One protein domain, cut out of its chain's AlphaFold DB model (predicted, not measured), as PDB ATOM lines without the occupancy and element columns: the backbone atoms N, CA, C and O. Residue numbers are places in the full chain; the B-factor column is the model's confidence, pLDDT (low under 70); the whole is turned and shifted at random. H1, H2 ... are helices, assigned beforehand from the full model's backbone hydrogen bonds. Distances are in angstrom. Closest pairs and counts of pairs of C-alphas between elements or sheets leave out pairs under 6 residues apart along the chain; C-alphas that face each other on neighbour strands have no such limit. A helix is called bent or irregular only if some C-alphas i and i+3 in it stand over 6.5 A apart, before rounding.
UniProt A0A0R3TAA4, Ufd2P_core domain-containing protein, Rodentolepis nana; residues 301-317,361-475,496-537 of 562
ATOM      1  N   ILE A 301     186.410 175.526 239.700       85.81
ATOM      2  CA  ILE A 301     186.462 175.856 238.259       85.81
ATOM      3  C   ILE A 301     186.258 174.664 237.297       85.81
ATOM      4  O   ILE A 301     185.626 174.880 236.258       85.81
ATOM      5  N   PRO A 302     186.776 173.438 237.542       82.12
ATOM      6  CA  PRO A 302     186.799 172.383 236.523       82.12
ATOM      7  C   PRO A 302     185.408 171.974 236.146       82.12
ATOM      8  O   PRO A 302     184.625 171.536 236.981       82.12
ATOM      9  N   SER A 303     185.087 172.099 234.875       80.62
ATOM     10  CA  SER A 303     183.750 171.801 234.424       80.62
ATOM     11  C   SER A 303     183.793 171.437 232.955       80.62
ATOM     12  O   SER A 303     184.543 172.062 232.205       80.62
ATOM     13  N   PRO A 304     182.936 170.502 232.511       75.56
ATOM     14  CA  PRO A 304     182.743 170.260 231.087       75.56
ATOM     15  C   PRO A 304     182.051 171.436 230.369       75.56
ATOM     16  O   PRO A 304     181.859 171.386 229.156       75.56
ATOM     17  N   LEU A 305     181.617 172.475 231.097       74.00
ATOM     18  CA  LEU A 305     180.916 173.627 230.538       74.00
ATOM     19  C   LEU A 305     181.884 174.678 229.969       74.00
ATOM     20  O   LEU A 305     182.851 175.086 230.614       74.00
ATOM     21  N   LEU A 306     181.568 175.164 228.766       59.19
ATOM     22  CA  LEU A 306     182.267 176.272 228.109       59.19
ATOM     23  C   LEU A 306     181.970 177.619 228.809       59.19
ATOM     24  O   LEU A 306     180.941 177.756 229.470       59.19
ATOM     25  N   PRO A 307     182.857 178.628 228.696       57.00
ATOM     26  CA  PRO A 307     182.586 179.983 229.179       57.00
ATOM     27  C   PRO A 307     181.419 180.623 228.418       57.00
ATOM     28  O   PRO A 307     181.149 180.268 227.276       57.00
ATOM     29  N   LEU A 308     180.838 181.666 229.020       50.00
ATOM     30  CA  LEU A 308     179.750 182.512 228.494       50.00
ATOM     31  C   LEU A 308     180.011 183.210 227.144       50.00
ATOM     32  O   LEU A 308     179.224 184.061 226.729       50.00
ATOM     33  N   LEU A 309     181.128 182.934 226.477       53.34
ATOM     34  CA  LEU A 309     181.436 183.552 225.197       53.34
ATOM     35  C   LEU A 309     180.541 182.949 224.116       53.34
ATOM     36  O   LEU A 309     180.306 181.740 224.086       53.34
ATOM     37  N   SER A 310     180.068 183.789 223.194       49.97
ATOM     38  CA  SER A 310     179.345 183.294 222.025       49.97
ATOM     39  C   SER A 310     180.210 182.279 221.270       49.97
ATOM     40  O   SER A 310     181.444 182.373 221.248       49.97
ATOM     41  N   TYR A 311     179.568 181.300 220.631       52.09
ATOM     42  CA  TYR A 311     180.271 180.278 219.853       52.09
ATOM     43  C   TYR A 311     181.234 180.895 218.827       52.09
ATOM     44  O   TYR A 311     182.339 180.401 218.650       52.09
ATOM     45  N   GLN A 312     180.849 182.006 218.192       52.84
ATOM     46  CA  GLN A 312     181.664 182.700 217.191       52.84
ATOM     47  C   GLN A 312     182.987 183.210 217.777       52.84
ATOM     48  O   GLN A 312     184.041 183.018 217.174       52.84
ATOM     49  N   VAL A 313     182.947 183.796 218.979       54.16
ATOM     50  CA  VAL A 313     184.150 184.246 219.695       54.16
ATOM     51  C   VAL A 313     184.992 183.043 220.122       54.16
ATOM     52  O   VAL A 313     186.200 183.029 219.895       54.16
ATOM     53  N   SER A 314     184.349 181.995 220.645       50.91
ATOM     54  CA  SER A 314     185.030 180.758 221.054       50.91
ATOM     55  C   SER A 314     185.718 180.042 219.881       50.91
ATOM     56  O   SER A 314     186.839 179.553 220.016       50.91
ATOM     57  N   TYR A 315     185.086 180.019 218.705       51.06
ATOM     58  CA  TYR A 315     185.601 179.378 217.495       51.06
ATOM     59  C   TYR A 315     186.739 180.189 216.849       51.06
ATOM     60  O   TYR A 315     187.760 179.632 216.440       51.06
ATOM     61  N   MET A 316     186.637 181.521 216.827       51.28
ATOM     62  CA  MET A 316     187.728 182.384 216.358       51.28
ATOM     63  C   MET A 316     188.995 182.264 217.222       51.28
ATOM     64  O   MET A 316     190.112 182.286 216.698       51.28
ATOM     65  N   GLU A 317     188.843 182.072 218.534       49.00
ATOM     66  CA  GLU A 317     189.973 181.807 219.431       49.00
ATOM     67  C   GLU A 317     190.595 180.407 219.249       49.00
ATOM     68  O   GLU A 317     191.752 180.214 219.631       49.00
ATOM     69  N   LEU A 361     185.138 168.292 251.410       97.81
ATOM     70  CA  LEU A 361     185.867 169.509 251.777       97.81
ATOM     71  C   LEU A 361     184.961 170.503 252.522       97.81
ATOM     72  O   LEU A 361     185.244 170.890 253.656       97.81
ATOM     73  N   PHE A 362     183.825 170.871 251.931       97.81
ATOM     74  CA  PHE A 362     182.916 171.843 252.544       97.81
ATOM     75  C   PHE A 362     182.199 171.285 253.781       97.81
ATOM     76  O   PHE A 362     181.950 172.027 254.731       97.81
ATOM     77  N   LYS A 363     181.916 169.976 253.845       96.62
ATOM     78  CA  LYS A 363     181.410 169.342 255.075       96.62
ATOM     79  C   LYS A 363     182.424 169.401 256.216       96.62
ATOM     80  O   LYS A 363     182.008 169.567 257.363       96.62
ATOM     81  N   ASN A 364     183.719 169.278 255.929       97.50
ATOM     82  CA  ASN A 364     184.769 169.454 256.929       97.50
ATOM     83  C   ASN A 364     184.813 170.904 257.425       97.50
ATOM     84  O   ASN A 364     184.739 171.109 258.634       97.50
ATOM     85  N   LEU A 365     184.780 171.892 256.520       97.62
ATOM     86  CA  LEU A 365     184.690 173.312 256.896       97.62
ATOM     87  C   LEU A 365     183.457 173.603 257.765       97.62
ATOM     88  O   LEU A 365     183.558 174.294 258.773       97.62
ATOM     89  N   LEU A 366     182.297 173.024 257.440       96.06
ATOM     90  CA  LEU A 366     181.079 173.149 258.249       96.06
ATOM     91  C   LEU A 366     181.180 172.441 259.610       96.06
ATOM     92  O   LEU A 366     180.629 172.930 260.598       96.06
ATOM     93  N   ARG A 367     181.868 171.294 259.689       95.81
ATOM     94  CA  ARG A 367     182.136 170.594 260.959       95.81
ATOM     95  C   ARG A 367     183.033 171.417 261.866       95.81
ATOM     96  O   ARG A 367     182.714 171.558 263.043       95.81
ATOM     97  N   VAL A 368     184.115 171.952 261.317       95.19
ATOM     98  CA  VAL A 368     185.021 172.856 262.023       95.19
ATOM     99  C   VAL A 368     184.273 174.126 262.427       95.19
ATOM    100  O   VAL A 368     184.335 174.527 263.581       95.19
ATOM    101  N   GLY A 369     183.439 174.672 261.540       91.88
ATOM    102  CA  GLY A 369     182.575 175.820 261.815       91.88
ATOM    103  C   GLY A 369     181.536 175.596 262.926       91.88
ATOM    104  O   GLY A 369     181.008 176.547 263.492       91.88
ATOM    105  N   LYS A 370     181.224 174.339 263.271       91.00
ATOM    106  CA  LYS A 370     180.405 174.013 264.451       91.00
ATOM    107  C   LYS A 370     181.187 174.198 265.759       91.00
ATOM    108  O   LYS A 370     180.569 174.415 266.797       91.00
ATOM    109  N   GLN A 371     182.508 174.046 265.713       90.31
ATOM    110  CA  GLN A 371     183.413 174.228 266.849       90.31
ATOM    111  C   GLN A 371     183.883 175.686 266.957       90.31
ATOM    112  O   GLN A 371     184.017 176.191 268.065       90.31
ATOM    113  N   ASP A 372     184.072 176.357 265.818       90.56
ATOM    114  CA  ASP A 372     184.512 177.748 265.711       90.56
ATOM    115  C   ASP A 372     183.562 178.555 264.804       90.56
ATOM    116  O   ASP A 372     183.561 178.421 263.577       90.56
ATOM    117  N   ASP A 373     182.744 179.418 265.414       90.94
ATOM    118  CA  ASP A 373     181.736 180.206 264.695       90.94
ATOM    119  C   ASP A 373     182.352 181.243 263.735       90.94
ATOM    120  O   ASP A 373     181.691 181.661 262.780       90.94
ATOM    121  N   SER A 374     183.628 181.615 263.915       92.75
ATOM    122  CA  SER A 374     184.325 182.530 263.002       92.75
ATOM    123  C   SER A 374     184.521 181.901 261.620       92.75
ATOM    124  O   SER A 374     184.263 182.546 260.604       92.75
ATOM    125  N   ILE A 375     184.859 180.608 261.574       94.75
ATOM    126  CA  ILE A 375     185.034 179.832 260.339       94.75
ATOM    127  C   ILE A 375     183.689 179.653 259.639       94.75
ATOM    128  O   ILE A 375     183.582 179.850 258.429       94.75
ATOM    129  N   LYS A 376     182.632 179.339 260.397       93.94
ATOM    130  CA  LYS A 376     181.275 179.257 259.848       93.94
ATOM    131  C   LYS A 376     180.839 180.596 259.253       93.94
ATOM    132  O   LYS A 376     180.363 180.630 258.121       93.94
ATOM    133  N   SER A 377     181.002 181.683 260.004       93.38
ATOM    134  CA  SER A 377     180.639 183.029 259.560       93.38
ATOM    135  C   SER A 377     181.409 183.432 258.303       93.38
ATOM    136  O   SER A 377     180.793 183.904 257.353       93.38
ATOM    137  N   SER A 378     182.717 183.168 258.265       95.25
ATOM    138  CA  SER A 378     183.579 183.443 257.112       95.25
ATOM    139  C   SER A 378     183.188 182.620 255.879       95.25
ATOM    140  O   SER A 378     183.109 183.162 254.780       95.25
ATOM    141  N   LEU A 379     182.838 181.339 256.041       96.69
ATOM    142  CA  LEU A 379     182.359 180.503 254.935       96.69
ATOM    143  C   LEU A 379     181.039 181.023 254.342       96.69
ATOM    144  O   LEU A 379     180.886 181.082 253.123       96.69
ATOM    145  N   PHE A 380     180.078 181.407 255.187       95.38
ATOM    146  CA  PHE A 380     178.812 181.973 254.709       95.38
ATOM    147  C   PHE A 380     178.980 183.366 254.102       95.38
ATOM    148  O   PHE A 380     178.306 183.678 253.125       95.38
ATOM    149  N   GLU A 381     179.897 184.175 254.629       94.69
ATOM    150  CA  GLU A 381     180.290 185.443 254.015       94.69
ATOM    151  C   GLU A 381     180.919 185.221 252.636       94.69
ATOM    152  O   GLU A 381     180.577 185.932 251.695       94.69
ATOM    153  N   TRP A 382     181.761 184.195 252.479       96.06
ATOM    154  CA  TRP A 382     182.344 183.838 251.186       96.06
ATOM    155  C   TRP A 382     181.267 183.441 250.171       96.06
ATOM    156  O   TRP A 382     181.228 184.004 249.076       96.06
ATOM    157  N   PHE A 383     180.343 182.543 250.545       96.75
ATOM    158  CA  PHE A 383     179.199 182.189 249.695       96.75
ATOM    159  C   PHE A 383     178.392 183.430 249.306       96.75
ATOM    160  O   PHE A 383     178.087 183.637 248.133       96.75
ATOM    161  N   GLY A 384     178.063 184.258 250.293       94.62
ATOM    162  CA  GLY A 384     177.269 185.459 250.118       94.62
ATOM    163  C   GLY A 384     177.873 186.468 249.165       94.62
ATOM    164  O   GLY A 384     177.243 186.871 248.187       94.62
ATOM    165  N   ALA A 385     179.120 186.840 249.433       94.19
ATOM    166  CA  ALA A 385     179.850 187.818 248.651       94.19
ATOM    167  C   ALA A 385     180.101 187.309 247.219       94.19
ATOM    168  O   ALA A 385     179.877 188.048 246.263       94.19
ATOM    169  N   CYS A 386     180.427 186.021 247.052       95.19
ATOM    170  CA  CYS A 386     180.566 185.391 245.739       95.19
ATOM    171  C   CYS A 386     179.263 185.450 244.923       95.19
ATOM    172  O   CYS A 386     179.270 185.805 243.741       95.19
ATOM    173  N   LEU A 387     178.123 185.104 245.531       95.12
ATOM    174  CA  LEU A 387     176.822 185.149 244.858       95.12
ATOM    175  C   LEU A 387     176.410 186.593 244.534       95.12
ATOM    176  O   LEU A 387     175.916 186.860 243.437       95.12
ATOM    177  N   HIS A 388     176.676 187.528 245.444       92.75
ATOM    178  CA  HIS A 388     176.387 188.949 245.270       92.75
ATOM    179  C   HIS A 388     177.186 189.587 244.128       92.75
ATOM    180  O   HIS A 388     176.619 190.296 243.291       92.75
ATOM    181  N   ALA A 389     178.484 189.286 244.039       92.38
ATOM    182  CA  ALA A 389     179.354 189.728 242.948       92.38
ATOM    183  C   ALA A 389     178.878 189.211 241.574       92.38
ATOM    184  O   ALA A 389     179.140 189.807 240.533       92.38
ATOM    185  N   ASN A 390     178.104 188.122 241.564       91.25
ATOM    186  CA  ASN A 390     177.558 187.498 240.363       91.25
ATOM    187  C   ASN A 390     176.069 187.805 240.115       91.25
ATOM    188  O   ASN A 390     175.458 187.223 239.213       91.25
ATOM    189  N   ARG A 391     175.458 188.741 240.858       90.25
ATOM    190  CA  ARG A 391     174.009 189.016 240.787       90.25
ATOM    191  C   ARG A 391     173.510 189.442 239.405       90.25
ATOM    192  O   ARG A 391     172.387 189.097 239.027       90.25
ATOM    193  N   LYS A 392     174.348 190.138 238.624       86.81
ATOM    194  CA  LYS A 392     174.010 190.602 237.264       86.81
ATOM    195  C   LYS A 392     173.762 189.444 236.288       86.81
ATOM    196  O   LYS A 392     173.052 189.632 235.302       86.81
ATOM    197  N   ARG A 393     174.215 188.218 236.597       84.94
ATOM    198  CA  ARG A 393     173.930 187.022 235.780       84.94
ATOM    199  C   ARG A 393     172.438 186.752 235.590       84.94
ATOM    200  O   ARG A 393     172.050 186.235 234.548       84.94
ATOM    201  N   LYS A 394     171.579 187.179 236.526       81.62
ATOM    202  CA  LYS A 394     170.111 187.064 236.394       81.62
ATOM    203  C   LYS A 394     169.569 187.765 235.144       81.62
ATOM    204  O   LYS A 394     168.547 187.347 234.611       81.62
ATOM    205  N   GLN A 395     170.231 188.830 234.691       76.12
ATOM    206  CA  GLN A 395     169.812 189.604 233.522       76.12
ATOM    207  C   GLN A 395     170.289 188.962 232.211       76.12
ATOM    208  O   GLN A 395     169.611 189.093 231.195       76.12
ATOM    209  N   LEU A 396     171.386 188.194 232.249       70.88
ATOM    210  CA  LEU A 396     171.994 187.574 231.066       70.88
ATOM    211  C   LEU A 396     171.113 186.522 230.402       70.88
ATOM    212  O   LEU A 396     171.100 186.420 229.177       70.88
ATOM    213  N   ALA A 397     170.339 185.772 231.191       62.72
ATOM    214  CA  ALA A 397     169.424 184.762 230.660       62.72
ATOM    215  C   ALA A 397     168.407 185.359 229.663       62.72
ATOM    216  O   ALA A 397     167.933 184.659 228.774       62.72
ATOM    217  N   ASN A 398     168.120 186.660 229.778       64.19
ATOM    218  CA  ASN A 398     167.163 187.372 228.932       64.19
ATOM    219  C   ASN A 398     167.815 188.096 227.739       64.19
ATOM    220  O   ASN A 398     167.098 188.581 226.869       64.19
ATOM    221  N   THR A 399     169.151 188.197 227.689       62.97
ATOM    222  CA  THR A 399     169.886 189.015 226.701       62.97
ATOM    223  C   THR A 399     170.904 188.229 225.869       62.97
ATOM    224  O   THR A 399     171.572 188.822 225.024       62.97
ATOM    225  N   MET A 400     171.021 186.908 226.060       56.97
ATOM    226  CA  MET A 400     172.010 186.040 225.391       56.97
ATOM    227  C   MET A 400     172.016 186.118 223.852       56.97
ATOM    228  O   MET A 400     173.065 185.924 223.246       56.97
ATOM    229  N   GLY A 401     170.900 186.475 223.207       49.72
ATOM    230  CA  GLY A 401     170.843 186.679 221.748       49.72
ATOM    231  C   GLY A 401     171.487 187.981 221.241       49.72
ATOM    232  O   GLY A 401     171.561 188.187 220.034       49.72
ATOM    233  N   SER A 402     171.932 188.864 222.142       48.19
ATOM    234  CA  SER A 402     172.516 190.182 221.847       48.19
ATOM    235  C   SER A 402     173.716 190.484 222.759       48.19
ATOM    236  O   SER A 402     173.952 191.639 223.122       48.19
ATOM    237  N   ALA A 403     174.443 189.449 223.193       51.69
ATOM    238  CA  ALA A 403     175.626 189.608 224.030       51.69
ATOM    239  C   ALA A 403     176.741 190.302 223.231       51.69
ATOM    240  O   ALA A 403     177.472 189.662 222.476       51.69
ATOM    241  N   ASP A 404     176.848 191.622 223.381       54.38
ATOM    242  CA  ASP A 404     177.994 192.385 222.897       54.38
ATOM    243  C   ASP A 404     179.246 191.924 223.673       54.38
ATOM    244  O   ASP A 404     179.290 192.083 224.899       54.38
ATOM    245  N   PRO A 405     180.271 191.352 223.012       52.84
ATOM    246  CA  PRO A 405     181.523 190.948 223.662       52.84
ATOM    247  C   PRO A 405     182.297 192.125 224.296       52.84
ATOM    248  O   PRO A 405     183.262 191.911 225.043       52.84
ATOM    249  N   ASN A 406     181.886 193.369 224.029       53.72
ATOM    250  CA  ASN A 406     182.402 194.574 224.676       53.72
ATOM    251  C   ASN A 406     181.633 194.997 225.933       53.72
ATOM    252  O   ASN A 406     182.008 195.992 226.549       53.72
ATOM    253  N   ASN A 407     180.601 194.261 226.353       65.75
ATOM    254  CA  ASN A 407     179.905 194.572 227.594       65.75
ATOM    255  C   ASN A 407     180.818 194.290 228.802       65.75
ATOM    256  O   ASN A 407     181.017 193.136 229.192       65.75
ATOM    257  N   GLU A 408     181.374 195.351 229.394       64.75
ATOM    258  CA  GLU A 408     182.273 195.265 230.552       64.75
ATOM    259  C   GLU A 408     181.635 194.515 231.725       64.75
ATOM    260  O   GLU A 408     182.306 193.732 232.397       64.75
ATOM    261  N   ASP A 409     180.314 194.625 231.895       68.25
ATOM    262  CA  ASP A 409     179.586 193.928 232.953       68.25
ATOM    263  C   ASP A 409     179.658 192.403 232.836       68.25
ATOM    264  O   ASP A 409     179.625 191.725 233.859       68.25
ATOM    265  N   MET A 410     179.794 191.843 231.628       68.00
ATOM    266  CA  MET A 410     179.964 190.395 231.450       68.00
ATOM    267  C   MET A 410     181.380 189.932 231.794       68.00
ATOM    268  O   MET A 410     181.557 188.806 232.254       68.00
ATOM    269  N   ARG A 411     182.384 190.803 231.627       69.88
ATOM    270  CA  ARG A 411     183.788 190.502 231.950       69.88
ATOM    271  C   ARG A 411     184.049 190.455 233.451       69.88
ATOM    272  O   ARG A 411     185.045 189.879 233.870       69.88
ATOM    273  N   HIS A 412     183.163 191.036 234.256       82.31
ATOM    274  CA  HIS A 412     183.258 191.013 235.712       82.31
ATOM    275  C   HIS A 412     182.617 189.776 236.357       82.31
ATOM    276  O   HIS A 412     182.719 189.622 237.569       82.31
ATOM    277  N   LEU A 413     181.991 188.878 235.592       85.81
ATOM    278  CA  LEU A 413     181.255 187.729 236.132       85.81
ATOM    279  C   LEU A 413     182.099 186.459 236.121       85.81
ATOM    280  O   LEU A 413     182.937 186.261 235.245       85.81
ATOM    281  N   ALA A 414     181.840 185.584 237.086       87.06
ATOM    282  CA  ALA A 414     182.440 184.262 237.135       87.06
ATOM    283  C   ALA A 414     181.938 183.378 235.982       87.06
ATOM    284  O   ALA A 414     180.857 183.596 235.424       87.06
ATOM    285  N   SER A 415     182.724 182.363 235.651       82.81
ATOM    286  CA  SER A 415     182.455 181.353 234.638       82.81
ATOM    287  C   SER A 415     181.261 180.455 234.987       82.81
ATOM    288  O   SER A 415     180.863 180.292 236.144       82.81
ATOM    289  N   ASP A 416     180.686 179.843 233.950       82.00
ATOM    290  CA  ASP A 416     179.551 178.924 234.090       82.00
ATOM    291  C   ASP A 416     179.934 177.651 234.828       82.00
ATOM    292  O   ASP A 416     179.174 177.191 235.677       82.00
ATOM    293  N   GLY A 417     181.126 177.123 234.544       84.12
ATOM    294  CA  GLY A 417     181.653 175.945 235.220       84.12
ATOM    295  C   GLY A 417     181.743 176.142 236.728       84.12
ATOM    296  O   GLY A 417     181.149 175.373 237.485       84.12
ATOM    297  N   PHE A 418     182.379 177.236 237.151       89.50
ATOM    298  CA  PHE A 418     182.508 177.593 238.561       89.50
ATOM    299  C   PHE A 418     181.153 177.731 239.264       89.50
ATOM    300  O   PHE A 418     180.914 177.089 240.289       89.50
ATOM    301  N   LEU A 419     180.231 178.535 238.720       91.69
ATOM    302  CA  LEU A 419     178.940 178.765 239.376       91.69
ATOM    303  C   LEU A 419     178.020 177.545 239.348       91.69
ATOM    304  O   LEU A 419     177.237 177.358 240.279       91.69
ATOM    305  N   ASN A 420     178.101 176.711 238.312       90.94
ATOM    306  CA  ASN A 420     177.326 175.480 238.254       90.94
ATOM    307  C   ASN A 420     177.827 174.462 239.285       90.94
ATOM    308  O   ASN A 420     177.014 173.882 240.002       90.94
ATOM    309  N   ASN A 421     179.144 174.322 239.438       92.44
ATOM    310  CA  ASN A 421     179.731 173.490 240.487       92.44
ATOM    311  C   ASN A 421     179.412 174.037 241.884       92.44
ATOM    312  O   ASN A 421     179.069 173.273 242.782       92.44
ATOM    313  N   LEU A 422     179.434 175.362 242.067       95.69
ATOM    314  CA  LEU A 422     179.013 176.004 243.314       95.69
ATOM    315  C   LEU A 422     177.542 175.702 243.641       95.69
ATOM    316  O   LEU A 422     177.210 175.399 244.788       95.69
ATOM    317  N   ALA A 423     176.657 175.764 242.643       95.31
ATOM    318  CA  ALA A 423     175.246 175.434 242.810       95.31
ATOM    319  C   ALA A 423     175.041 173.945 243.131       95.31
ATOM    320  O   ALA A 423     174.313 173.626 244.073       95.31
ATOM    321  N   ALA A 424     175.716 173.045 242.410       94.38
ATOM    322  CA  ALA A 424     175.689 171.607 242.668       94.38
ATOM    323  C   ALA A 424     176.176 171.283 244.089       94.38
ATOM    324  O   ALA A 424     175.491 170.588 244.844       94.38
ATOM    325  N   LEU A 425     177.299 171.872 244.504       96.56
ATOM    326  CA  LEU A 425     177.832 171.774 245.859       96.56
ATOM    327  C   LEU A 425     176.814 172.249 246.905       96.56
ATOM    328  O   LEU A 425     176.539 171.526 247.861       96.56
ATOM    329  N   ALA A 426     176.231 173.438 246.736       96.19
ATOM    330  CA  ALA A 426     175.268 173.984 247.692       96.19
ATOM    331  C   ALA A 426     174.022 173.088 247.835       96.19
ATOM    332  O   ALA A 426     173.533 172.870 248.949       96.19
ATOM    333  N   VAL A 427     173.548 172.497 246.733       94.69
ATOM    334  CA  VAL A 427     172.467 171.497 246.739       94.69
ATOM    335  C   VAL A 427     172.893 170.217 247.465       94.69
ATOM    336  O   VAL A 427     172.151 169.721 248.313       94.69
ATOM    337  N   ASN A 428     174.103 169.713 247.217       94.31
ATOM    338  CA  ASN A 428     174.634 168.520 247.885       94.31
ATOM    339  C   ASN A 428     174.816 168.721 249.401       94.31
ATOM    340  O   ASN A 428     174.586 167.799 250.193       94.31
ATOM    341  N   LEU A 429     175.165 169.935 249.837       95.12
ATOM    342  CA  LEU A 429     175.206 170.310 251.255       95.12
ATOM    343  C   LEU A 429     173.806 170.324 251.895       95.12
ATOM    344  O   LEU A 429     173.675 170.043 253.087       95.12
ATOM    345  N   CYS A 430     172.756 170.541 251.100       93.31
ATOM    346  CA  CYS A 430     171.356 170.414 251.506       93.31
ATOM    347  C   CYS A 430     170.842 168.960 251.512       93.31
ATOM    348  O   CYS A 430     169.640 168.748 251.667       93.31
ATOM    349  N   GLY A 431     171.717 167.953 251.401       88.12
ATOM    350  CA  GLY A 431     171.371 166.527 251.317       88.12
ATOM    351  C   GLY A 431     170.233 166.027 252.231       88.12
ATOM    352  O   GLY A 431     169.383 165.282 251.743       88.12
ATOM    353  N   PRO A 432     170.120 166.439 253.514       87.12
ATOM    354  CA  PRO A 432     168.978 166.065 254.357       87.12
ATOM    355  C   PRO A 432     167.603 166.442 253.775       87.12
ATOM    356  O   PRO A 432     166.643 165.685 253.937       87.12
ATOM    357  N   LEU A 433     167.499 167.571 253.065       87.44
ATOM    358  CA  LEU A 433     166.272 168.031 252.397       87.44
ATOM    359  C   LEU A 433     165.943 167.226 251.136       87.44
ATOM    360  O   LEU A 433     164.796 167.221 250.702       87.44
ATOM    361  N   LEU A 434     166.927 166.525 250.570       85.12
ATOM    362  CA  LEU A 434     166.764 165.664 249.396       85.12
ATOM    363  C   LEU A 434     166.360 164.230 249.776       85.12
ATOM    364  O   LEU A 434     166.202 163.368 248.913       85.12
ATOM    365  N   SER A 435     166.208 163.946 251.072       84.88
ATOM    366  CA  SER A 435     165.832 162.621 251.559       84.88
ATOM    367  C   SER A 435     164.344 162.325 251.346       84.88
ATOM    368  O   SER A 435     163.493 163.211 251.409       84.88
ATOM    369  N   HIS A 436     164.000 161.040 251.212       82.25
ATOM    370  CA  HIS A 436     162.601 160.598 251.156       82.25
ATOM    371  C   HIS A 436     161.777 161.100 252.359       82.25
ATOM    372  O   HIS A 436     160.596 161.399 252.224       82.25
ATOM    373  N   GLN A 437     162.398 161.247 253.536       78.19
ATOM    374  CA  GLN A 437     161.739 161.767 254.741       78.19
ATOM    375  C   GLN A 437     161.288 163.228 254.595       78.19
ATOM    376  O   GLN A 437     160.266 163.611 255.162       78.19
ATOM    377  N   ALA A 438     162.025 164.039 253.834       79.06
ATOM    378  CA  ALA A 438     161.645 165.414 253.526       79.06
ATOM    379  C   ALA A 438     160.548 165.492 252.445       79.06
ATOM    380  O   ALA A 438     159.772 166.445 252.440       79.06
ATOM    381  N   ALA A 439     160.440 164.475 251.580       80.00
ATOM    382  CA  ALA A 439     159.441 164.391 250.510       80.00
ATOM    383  C   ALA A 439     158.068 163.843 250.961       80.00
ATOM    384  O   ALA A 439     157.108 163.869 250.191       80.00
ATOM    385  N   LEU A 440     157.953 163.336 252.195       82.31
ATOM    386  CA  LEU A 440     156.698 162.788 252.711       82.31
ATOM    387  C   LEU A 440     155.609 163.874 252.859       82.31
ATOM    388  O   LEU A 440     155.880 164.957 253.390       82.31
ATOM    389  N   PRO A 441     154.345 163.587 252.488       79.50
ATOM    390  CA  PRO A 441     153.227 164.488 252.752       79.50
ATOM    391  C   PRO A 441     153.124 164.827 254.245       79.50
ATOM    392  O   PRO A 441     153.037 163.945 255.097       79.50
ATOM    393  N   GLY A 442     153.144 166.121 254.575       77.06
ATOM    394  CA  GLY A 442     153.119 166.592 255.964       77.06
ATOM    395  C   GLY A 442     154.488 166.691 256.649       77.06
ATOM    396  O   GLY A 442     154.517 167.023 257.832       77.06
ATOM    397  N   ALA A 443     155.599 166.487 255.930       78.25
ATOM    398  CA  ALA A 443     156.968 166.664 256.428       78.25
ATOM    399  C   ALA A 443     157.170 167.993 257.187       78.25
ATOM    400  O   ALA A 443     157.713 167.990 258.286       78.25
ATOM    401  N   LEU A 444     156.628 169.106 256.679       76.31
ATOM    402  CA  LEU A 444     156.667 170.426 257.337       76.31
ATOM    403  C   LEU A 444     156.097 170.440 258.765       76.31
ATOM    404  O   LEU A 444     156.520 171.243 259.587       76.31
ATOM    405  N   LYS A 445     155.119 169.575 259.059       75.62
ATOM    406  CA  LYS A 445     154.445 169.511 260.364       75.62
ATOM    407  C   LYS A 445     155.108 168.519 261.321       75.62
ATOM    408  O   LYS A 445     154.702 168.432 262.477       75.62
ATOM    409  N   GLN A 446     156.092 167.748 260.855       77.44
ATOM    410  CA  GLN A 446     156.794 166.779 261.684       77.44
ATOM    411  C   GLN A 446     158.023 167.436 262.332       77.44
ATOM    412  O   GLN A 446     158.941 167.814 261.611       77.44
ATOM    413  N   PRO A 447     158.116 167.489 263.675       67.56
ATOM    414  CA  PRO A 447     159.169 168.220 264.396       67.56
ATOM    415  C   PRO A 447     160.590 167.652 264.228       67.56
ATOM    416  O   PRO A 447     161.544 168.208 264.759       67.56
ATOM    417  N   LYS A 448     160.746 166.522 263.525       77.31
ATOM    418  CA  LYS A 448     162.042 165.908 263.193       77.31
ATOM    419  C   LYS A 448     162.317 165.858 261.690       77.31
ATOM    420  O   LYS A 448     163.331 165.297 261.286       77.31
ATOM    421  N   SER A 449     161.421 166.388 260.857       83.56
ATOM    422  CA  SER A 449     161.665 166.411 259.418       83.56
ATOM    423  C   SER A 449     162.743 167.446 259.096       83.56
ATOM    424  O   SER A 449     162.652 168.570 259.596       83.56
ATOM    425  N   PRO A 450     163.709 167.138 258.214       84.00
ATOM    426  CA  PRO A 450     164.675 168.122 257.728       84.00
ATOM    427  C   PRO A 450     164.013 169.400 257.196       84.00
ATOM    428  O   PRO A 450     164.518 170.495 257.416       84.00
ATOM    429  N   LEU A 451     162.841 169.275 256.564       84.06
ATOM    430  CA  LEU A 451     162.115 170.409 255.995       84.06
ATOM    431  C   LEU A 451     161.555 171.358 257.069       84.06
ATOM    432  O   LEU A 451     161.454 172.555 256.832       84.06
ATOM    433  N   SER A 452     161.254 170.847 258.268       84.19
ATOM    434  CA  SER A 452     160.832 171.675 259.410       84.19
ATOM    435  C   SER A 452     161.964 172.535 259.990       84.19
ATOM    436  O   SER A 452     161.698 173.466 260.738       84.19
ATOM    437  N   MET A 453     163.224 172.249 259.630       85.75
ATOM    438  CA  MET A 453     164.398 173.024 260.054       85.75
ATOM    439  C   MET A 453     164.716 174.202 259.121       85.75
ATOM    440  O   MET A 453     165.715 174.891 259.337       85.75
ATOM    441  N   VAL A 454     163.921 174.409 258.064       88.88
ATOM    442  CA  VAL A 454     164.048 175.547 257.147       88.88
ATOM    443  C   VAL A 454     163.060 176.620 257.580       88.88
ATOM    444  O   VAL A 454     161.852 176.430 257.478       88.88
ATOM    445  N   HIS A 455     163.584 177.730 258.089       88.88
ATOM    446  CA  HIS A 455     162.793 178.806 258.680       88.88
ATOM    447  C   HIS A 455     162.595 179.936 257.654       88.88
ATOM    448  O   HIS A 455     163.571 180.611 257.304       88.88
ATOM    449  N   PRO A 456     161.370 180.165 257.139       83.56
ATOM    450  CA  PRO A 456     161.106 181.208 256.145       83.56
ATOM    451  C   PRO A 456     161.379 182.628 256.653       83.56
ATOM    452  O   PRO A 456     161.656 183.521 255.853       83.56
ATOM    453  N   GLU A 457     161.337 182.837 257.973       85.69
ATOM    454  CA  GLU A 457     161.614 184.121 258.625       85.69
ATOM    455  C   GLU A 457     163.046 184.604 258.367       85.69
ATOM    456  O   GLU A 457     163.319 185.799 258.457       85.69
ATOM    457  N   PHE A 458     163.948 183.706 257.956       86.19
ATOM    458  CA  PHE A 458     165.297 184.064 257.541       86.19
ATOM    459  C   PHE A 458     165.303 185.168 256.481       86.19
ATOM    460  O   PHE A 458     166.113 186.075 256.573       86.19
ATOM    461  N   VAL A 459     164.376 185.177 255.518       82.88
ATOM    462  CA  VAL A 459     164.388 186.136 254.389       82.88
ATOM    463  C   VAL A 459     164.277 187.604 254.824       82.88
ATOM    464  O   VAL A 459     164.676 188.494 254.078       82.88
ATOM    465  N   VAL A 460     163.724 187.868 256.009       82.25
ATOM    466  CA  VAL A 460     163.584 189.224 256.570       82.25
ATOM    467  C   VAL A 460     164.567 189.503 257.710       82.25
ATOM    468  O   VAL A 460     164.523 190.574 258.307       82.25
ATOM    469  N   SER A 461     165.434 188.539 258.012       84.62
ATOM    470  CA  SER A 461     166.375 188.579 259.125       84.62
ATOM    471  C   SER A 461     167.594 189.451 258.817       84.62
ATOM    472  O   SER A 461     168.079 189.499 257.680       84.62
ATOM    473  N   ALA A 462     168.177 190.070 259.845       84.50
ATOM    474  CA  ALA A 462     169.421 190.829 259.684       84.50
ATOM    475  C   ALA A 462     170.577 189.910 259.252       84.50
ATOM    476  O   ALA A 462     171.460 190.302 258.484       84.50
ATOM    477  N   LYS A 463     170.543 188.647 259.701       85.50
ATOM    478  CA  LYS A 463     171.508 187.621 259.301       85.50
ATOM    479  C   LYS A 463     171.446 187.340 257.798       85.50
ATOM    480  O   LYS A 463     172.494 187.233 257.163       85.50
ATOM    481  N   ALA A 464     170.253 187.261 257.214       84.75
ATOM    482  CA  ALA A 464     170.108 187.090 255.774       84.75
ATOM    483  C   ALA A 464     170.613 188.296 254.996       84.75
ATOM    484  O   ALA A 464     171.245 188.099 253.969       84.75
ATOM    485  N   HIS A 465     170.429 189.521 255.492       83.38
ATOM    486  CA  HIS A 465     170.988 190.708 254.833       83.38
ATOM    487  C   HIS A 465     172.524 190.714 254.844       83.38
ATOM    488  O   HIS A 465     173.142 191.244 253.927       83.38
ATOM    489  N   LYS A 466     173.148 190.082 255.849       86.19
ATOM    490  CA  LYS A 466     174.602 189.882 255.887       86.19
ATOM    491  C   LYS A 466     175.070 188.783 254.926       86.19
ATOM    492  O   LYS A 466     176.059 188.973 254.231       86.19
ATOM    493  N   ILE A 467     174.398 187.628 254.911       88.06
ATOM    494  CA  ILE A 467     174.823 186.461 254.112       88.06
ATOM    495  C   ILE A 467     174.393 186.596 252.646       88.06
ATOM    496  O   ILE A 467     175.084 186.134 251.758       88.06
ATOM    497  N   LEU A 468     173.249 187.198 252.358       89.75
ATOM    498  CA  LEU A 468     172.658 187.296 251.024       89.75
ATOM    499  C   LEU A 468     172.015 188.686 250.873       89.75
ATOM    500  O   LEU A 468     170.787 188.803 250.901       89.75
ATOM    501  N   PRO A 469     172.823 189.750 250.711       84.94
ATOM    502  CA  PRO A 469     172.341 191.136 250.713       84.94
ATOM    503  C   PRO A 469     171.265 191.404 249.653       84.94
ATOM    504  O   PRO A 469     170.320 192.153 249.895       84.94
ATOM    505  N   ASP A 470     171.340 190.718 248.510       82.25
ATOM    506  CA  ASP A 470     170.395 190.908 247.407       82.25
ATOM    507  C   ASP A 470     168.969 190.433 247.718       82.25
ATOM    508  O   ASP A 470     168.044 190.845 247.021       82.25
ATOM    509  N   LEU A 471     168.755 189.595 248.747       80.31
ATOM    510  CA  LEU A 471     167.422 189.083 249.118       80.31
ATOM    511  C   LEU A 471     166.412 190.202 249.405       80.31
ATOM    512  O   LEU A 471     165.211 190.018 249.190       80.31
ATOM    513  N   VAL A 472     166.883 191.354 249.892       76.38
ATOM    514  CA  VAL A 472     166.033 192.512 250.212       76.38
ATOM    515  C   VAL A 472     165.407 193.105 248.958       76.38
ATOM    516  O   VAL A 472     164.226 193.450 248.958       76.38
ATOM    517  N   GLU A 473     166.196 193.197 247.890       76.25
ATOM    518  CA  GLU A 473     165.812 193.824 246.627       76.25
ATOM    519  C   GLU A 473     165.046 192.864 245.705       76.25
ATOM    520  O   GLU A 473     164.500 193.269 244.674       76.25
ATOM    521  N   GLU A 474     164.970 191.579 246.060       78.06
ATOM    522  CA  GLU A 474     164.302 190.594 245.225       78.06
ATOM    523  C   GLU A 474     162.782 190.760 245.187       78.06
ATOM    524  O   GLU A 474     162.095 191.021 246.178       78.06
ATOM    525  N   THR A 475     162.223 190.517 244.001       80.31
ATOM    526  CA  THR A 475     160.774 190.490 243.814       80.31
ATOM    527  C   THR A 475     160.170 189.308 244.574       80.31
ATOM    528  O   THR A 475     160.443 188.150 244.267       80.31
ATOM    529  N   LEU A 496     171.632 175.649 260.601       91.12
ATOM    530  CA  LEU A 496     172.561 175.605 259.462       91.12
ATOM    531  C   LEU A 496     171.852 175.264 258.139       91.12
ATOM    532  O   LEU A 496     172.198 175.790 257.086       91.12
ATOM    533  N   LEU A 497     170.849 174.386 258.204       91.88
ATOM    534  CA  LEU A 497     170.089 173.961 257.034       91.88
ATOM    535  C   LEU A 497     169.255 175.096 256.426       91.88
ATOM    536  O   LEU A 497     169.055 175.100 255.219       91.88
ATOM    537  N   THR A 498     168.817 176.069 257.234       92.31
ATOM    538  CA  THR A 498     168.163 177.287 256.736       92.31
ATOM    539  C   THR A 498     169.156 178.131 255.935       92.31
ATOM    540  O   THR A 498     168.863 178.482 254.797       92.31
ATOM    541  N   ASP A 499     170.351 178.388 256.482       92.06
ATOM    542  CA  ASP A 499     171.381 179.177 255.791       92.06
ATOM    543  C   ASP A 499     171.761 178.525 254.443       92.06
ATOM    544  O   ASP A 499     171.749 179.172 253.396       92.06
ATOM    545  N   LEU A 500     172.030 177.210 254.456       94.81
ATOM    546  CA  LEU A 500     172.380 176.442 253.255       94.81
ATOM    547  C   LEU A 500     171.249 176.411 252.224       94.81
ATOM    548  O   LEU A 500     171.521 176.516 251.031       94.81
ATOM    549  N   PHE A 501     169.994 176.303 252.665       94.44
ATOM    550  CA  PHE A 501     168.835 176.292 251.776       94.44
ATOM    551  C   PHE A 501     168.752 177.575 250.940       94.44
ATOM    552  O   PHE A 501     168.636 177.511 249.714       94.44
ATOM    553  N   PHE A 502     168.865 178.744 251.576       93.69
ATOM    554  CA  PHE A 502     168.793 180.021 250.862       93.69
ATOM    555  C   PHE A 502     170.027 180.283 249.990       93.69
ATOM    556  O   PHE A 502     169.887 180.816 248.884       93.69
ATOM    557  N   VAL A 503     171.214 179.849 250.427       95.25
ATOM    558  CA  VAL A 503     172.431 179.877 249.598       95.25
ATOM    559  C   VAL A 503     172.256 179.004 248.351       95.25
ATOM    560  O   VAL A 503     172.485 179.482 247.242       95.25
ATOM    561  N   ALA A 504     171.775 177.766 248.500       95.81
ATOM    562  CA  ALA A 504     171.554 176.844 247.385       95.81
ATOM    563  C   ALA A 504     170.524 177.379 246.386       95.81
ATOM    564  O   ALA A 504     170.767 177.374 245.179       95.81
ATOM    565  N   HIS A 505     169.401 177.915 246.871       92.88
ATOM    566  CA  HIS A 505     168.396 178.542 246.012       92.88
ATOM    567  C   HIS A 505     168.945 179.750 245.246       92.88
ATOM    568  O   HIS A 505     168.631 179.927 244.066       92.88
ATOM    569  N   THR A 506     169.774 180.573 245.890       93.56
ATOM    570  CA  THR A 506     170.397 181.729 245.234       93.56
ATOM    571  C   THR A 506     171.413 181.281 244.184       93.56
ATOM    572  O   THR A 506     171.361 181.760 243.053       93.56
ATOM    573  N   ALA A 507     172.268 180.306 244.507       95.00
ATOM    574  CA  ALA A 507     173.241 179.736 243.576       95.00
ATOM    575  C   ALA A 507     172.569 179.131 242.334       95.00
ATOM    576  O   ALA A 507     172.934 179.471 241.207       95.00
ATOM    577  N   LEU A 508     171.514 178.326 242.520       93.62
ATOM    578  CA  LEU A 508     170.732 177.748 241.421       93.62
ATOM    579  C   LEU A 508     170.157 178.820 240.489       93.62
ATOM    580  O   LEU A 508     170.186 178.658 239.271       93.62
ATOM    581  N   ARG A 509     169.665 179.932 241.044       90.50
ATOM    582  CA  ARG A 509     169.099 181.038 240.259       90.50
ATOM    583  C   ARG A 509     170.135 181.817 239.455       90.50
ATOM    584  O   ARG A 509     169.767 182.400 238.440       90.50
ATOM    585  N   LEU A 510     171.392 181.858 239.894       90.12
ATOM    586  CA  LEU A 510     172.477 182.518 239.159       90.12
ATOM    587  C   LEU A 510     173.092 181.613 238.084       90.12
ATOM    588  O   LEU A 510     173.461 182.092 237.005       90.12
ATOM    589  N   ALA A 511     173.197 180.315 238.373       89.56
ATOM    590  CA  ALA A 511     173.837 179.345 237.493       89.56
ATOM    591  C   ALA A 511     172.891 178.839 236.390       89.56
ATOM    592  O   ALA A 511     173.162 179.018 235.201       89.56
ATOM    593  N   PHE A 512     171.755 178.245 236.770       87.06
ATOM    594  CA  PHE A 512     170.966 177.394 235.875       87.06
ATOM    595  C   PHE A 512     170.222 178.138 234.750       87.06
ATOM    596  O   PHE A 512     170.297 177.682 233.607       87.06
ATOM    597  N   PRO A 513     169.544 179.285 234.983       87.25
ATOM    598  CA  PRO A 513     168.830 179.991 233.913       87.25
ATOM    599  C   PRO A 513     169.746 180.439 232.773       87.25
ATOM    600  O   PRO A 513     169.377 180.353 231.606       87.25
ATOM    601  N   THR A 514     170.956 180.877 233.119       80.94
ATOM    602  CA  THR A 514     171.972 181.320 232.160       80.94
ATOM    603  C   THR A 514     172.426 180.159 231.275       80.94
ATOM    604  O   THR A 514     172.468 180.293 230.055       80.94
ATOM    605  N   LEU A 515     172.674 178.988 231.872       81.44
ATOM    606  CA  LEU A 515     173.048 177.779 231.138       81.44
ATOM    607  C   LEU A 515     171.914 177.274 230.233       81.44
ATOM    608  O   LEU A 515     172.153 176.883 229.092       81.44
ATOM    609  N   LEU A 516     170.667 177.309 230.716       84.56
ATOM    610  CA  LEU A 516     169.503 176.920 229.921       84.56
ATOM    611  C   LEU A 516     169.308 177.851 228.717       84.56
ATOM    612  O   LEU A 516     169.045 177.374 227.614       84.56
ATOM    613  N   ALA A 517     169.469 179.162 228.914       82.19
ATOM    614  CA  ALA A 517     169.422 180.140 227.832       82.19
ATOM    615  C   ALA A 517     170.516 179.871 226.787       82.19
ATOM    616  O   ALA A 517     170.216 179.832 225.595       82.19
ATOM    617  N   LEU A 518     171.749 179.596 227.232       78.25
ATOM    618  CA  LEU A 518     172.861 179.238 226.350       78.25
ATOM    619  C   LEU A 518     172.571 177.955 225.554       78.25
ATOM    620  O   LEU A 518     172.819 177.912 224.351       78.25
ATOM    621  N   HIS A 519     172.003 176.926 226.189       82.44
ATOM    622  CA  HIS A 519     171.625 175.682 225.512       82.44
ATOM    623  C   HIS A 519     170.567 175.913 224.421       82.44
ATOM    624  O   HIS A 519     170.722 175.440 223.294       82.44
ATOM    625  N   MET A 520     169.508 176.663 224.738       85.00
ATOM    626  CA  MET A 520     168.445 176.983 223.780       85.00
ATOM    627  C   MET A 520     168.975 177.815 222.607       85.00
ATOM    628  O   MET A 520     168.643 177.537 221.455       85.00
ATOM    629  N   GLU A 521     169.835 178.792 222.891       81.00
ATOM    630  CA  GLU A 521     170.458 179.635 221.874       81.00
ATOM    631  C   GLU A 521     171.423 178.843 220.984       81.00
ATOM    632  O   GLU A 521     171.381 178.977 219.762       81.00
ATOM    633  N   THR A 522     172.221 177.944 221.563       77.88
ATOM    634  CA  THR A 522     173.125 177.063 220.807       77.88
ATOM    635  C   THR A 522     172.341 176.159 219.854       77.88
ATOM    636  O   THR A 522     172.698 176.049 218.684       77.88
ATOM    637  N   ASN A 523     171.228 175.570 220.304       83.62
ATOM    638  CA  ASN A 523     170.362 174.764 219.434       83.62
ATOM    639  C   ASN A 523     169.746 175.600 218.302       83.62
ATOM    640  O   ASN A 523     169.628 175.132 217.170       83.62
ATOM    641  N   ARG A 524     169.348 176.846 218.591       85.38
ATOM    642  CA  ARG A 524     168.810 177.769 217.582       85.38
ATOM    643  C   ARG A 524     169.857 178.092 216.514       85.38
ATOM    644  O   ARG A 524     169.532 178.026 215.332       85.38
ATOM    645  N   GLN A 525     171.085 178.411 216.925       81.44
ATOM    646  CA  GLN A 525     172.204 178.704 216.021       81.44
ATOM    647  C   GLN A 525     172.598 177.483 215.185       81.44
ATOM    648  O   GLN A 525     172.778 177.611 213.978       81.44
ATOM    649  N   LEU A 526     172.648 176.295 215.795       82.19
ATOM    650  CA  LEU A 526     172.948 175.053 215.084       82.19
ATOM    651  C   LEU A 526     171.933 174.789 213.964       82.19
ATOM    652  O   LEU A 526     172.324 174.597 212.816       82.19
ATOM    653  N   ASN A 527     170.635 174.889 214.267       86.44
ATOM    654  CA  ASN A 527     169.575 174.735 213.266       86.44
ATOM    655  C   ASN A 527     169.687 175.769 212.131       86.44
ATOM    656  O   ASN A 527     169.388 175.458 210.979       86.44
ATOM    657  N   GLN A 528     170.103 177.004 212.436       85.56
ATOM    658  CA  GLN A 528     170.322 178.041 211.422       85.56
ATOM    659  C   GLN A 528     171.492 177.694 210.504       85.56
ATOM    660  O   GLN A 528     171.346 177.777 209.287       85.56
ATOM    661  N   TRP A 529     172.621 177.247 211.055       79.81
ATOM    662  CA  TRP A 529     173.771 176.844 210.245       79.81
ATOM    663  C   TRP A 529     173.496 175.605 209.408       79.81
ATOM    664  O   TRP A 529     173.936 175.550 208.263       79.81
ATOM    665  N   GLU A 530     172.739 174.638 209.924       84.25
ATOM    666  CA  GLU A 530     172.302 173.480 209.140       84.25
ATOM    667  C   GLU A 530     171.443 173.907 207.940       84.25
ATOM    668  O   GLU A 530     171.654 173.428 206.824       84.25
ATOM    669  N   GLN A 531     170.525 174.860 208.133       86.31
ATOM    670  CA  GLN A 531     169.708 175.419 207.049       86.31
ATOM    671  C   GLN A 531     170.548 176.212 206.038       86.31
ATOM    672  O   GLN A 531     170.385 176.035 204.830       86.31
ATOM    673  N   GLU A 532     171.467 177.061 206.504       83.44
ATOM    674  CA  GLU A 532     172.382 177.814 205.640       83.44
ATOM    675  C   GLU A 532     173.308 176.890 204.839       83.44
ATOM    676  O   GLU A 532     173.504 177.097 203.639       83.44
ATOM    677  N   ALA A 533     173.848 175.846 205.470       78.38
ATOM    678  CA  ALA A 533     174.683 174.847 204.817       78.38
ATOM    679  C   ALA A 533     173.891 174.057 203.765       78.38
ATOM    680  O   ALA A 533     174.374 173.883 202.646       78.38
ATOM    681  N   ALA A 534     172.655 173.650 204.073       82.19
ATOM    682  CA  ALA A 534     171.777 172.972 203.120       82.19
ATOM    683  C   ALA A 534     171.452 173.853 201.900       82.19
ATOM    684  O   ALA A 534     171.498 173.373 200.766       82.19
ATOM    685  N   MET A 535     171.198 175.152 202.109       79.38
ATOM    686  CA  MET A 535     170.975 176.114 201.020       79.38
ATOM    687  C   MET A 535     172.232 176.362 200.174       79.38
ATOM    688  O   MET A 535     172.122 176.562 198.970       79.38
ATOM    689  N   ARG A 536     173.434 176.324 200.763       69.50
ATOM    690  CA  ARG A 536     174.704 176.468 200.020       69.50
ATOM    691  C   ARG A 536     175.126 175.183 199.300       69.50
ATOM    692  O   ARG A 536     175.782 175.251 198.265       69.50
ATOM    693  N   SER A 537     174.718 174.019 199.807       63.34
ATOM    694  CA  SER A 537     174.997 172.709 199.206       63.34
ATOM    695  C   SER A 537     174.128 172.396 197.978       63.34
ATOM    696  O   SER A 537     174.413 171.422 197.277       63.34
TER     697      SER A 537
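AT A GLANCE: This is residues 301 to 317, 361 to 475 and 496 to 537 of the 562 residues of the protein "Ufd2P_core domain-containing protein" of Rodentolepis nana (UniProt A0A0R3TAA4). One long, slightly bent helix, H13, makes the longest axis: H6 and H3 pack on its first arm H13a, nearly alongside it, while its second arm H13b runs on away from them until residues 526 to 537 stick out alone. H7, H8 and H9 make a small cluster by the beginning of H13a, H10, H11 and H12 make another beside H3, H2 packs on the beginning of H3, and H1 and H5 touch no helix. The printed part has 174 residues with thirteen named helices, H1 to H13 in that order, and no named strand; the class is all helix. It is loose, with a radius of gyration of the C-alphas of 19.7 A, and elongated, spanning 67 by 37 by 33 A.

IN THESE COORDINATES: H1 is residues 311 to 317, beginning at C-alpha 311 (180.271, 180.278, 219.853). H2 is residues 361 to 371, 16.0 A long, and H3 residues 373 to 389, 23.9 A. H4 is residues 393 to 396, H5 408 to 411, and H6 416 to 429, 19.7 A. Short helices follow: H7, 431 to 434; H8, 436 to 439; H9, 450 to 453; H10, 456 to 460; H11, 462 to 467; H12, 469 to 472. H13, residues 496 to 537, was assigned as one helix by its hydrogen bonds but is bent: C-alphas 510 and 513 are 6.9 A apart. Its arms are H13a, 496 to 510, 21.4 A, and H13b, 513 to 537, 36.0 A, ending at C-alpha 537 (174.997, 172.709, 199.206).

HOW THE PARTS SIT: H3 and H13 are the hubs, touching four other helices each. H13a touches H6 at a shallow tilt of 26 degrees, opposite ways; the closest C-alphas are those of Ala 426 and Ala 504, 4.7 A. With residues 383 to 387 alone, H3 touches H13a, closest at Leu 387 and Ala 507, C-alphas 6.6 A apart, at a shallow tilt of 17 degrees, the same way. H2 touches H3 at a steep tilt of 46 degrees, with C-alphas 369 and 376 closest at 4.2 A. H4 touches H13b, closest at C-alphas 396 and 514, 6.3 A. Every O i to N i+4 pair is within hydrogen-bond range in H1, H3, H6, H11, H13a and H13b; H2 has 6 of 7, H10 has 0 of 1 but 2 of 2 O i to N i+3 pairs, and the other helices are too short.

THE WHOLE: The farthest C-alphas, of Gln 371 and Ser 537, are 68.2 A apart. Residues 318 to 360 and 476 to 495 are not printed; the gaps between C-alphas are 34.8 A and 24.6 A. The link from H4 to H5 is long. Mean pLDDT of the printed part is 82.1, with residues 306 to 317, 397 to 411, 447 and 536 to 537 under 70.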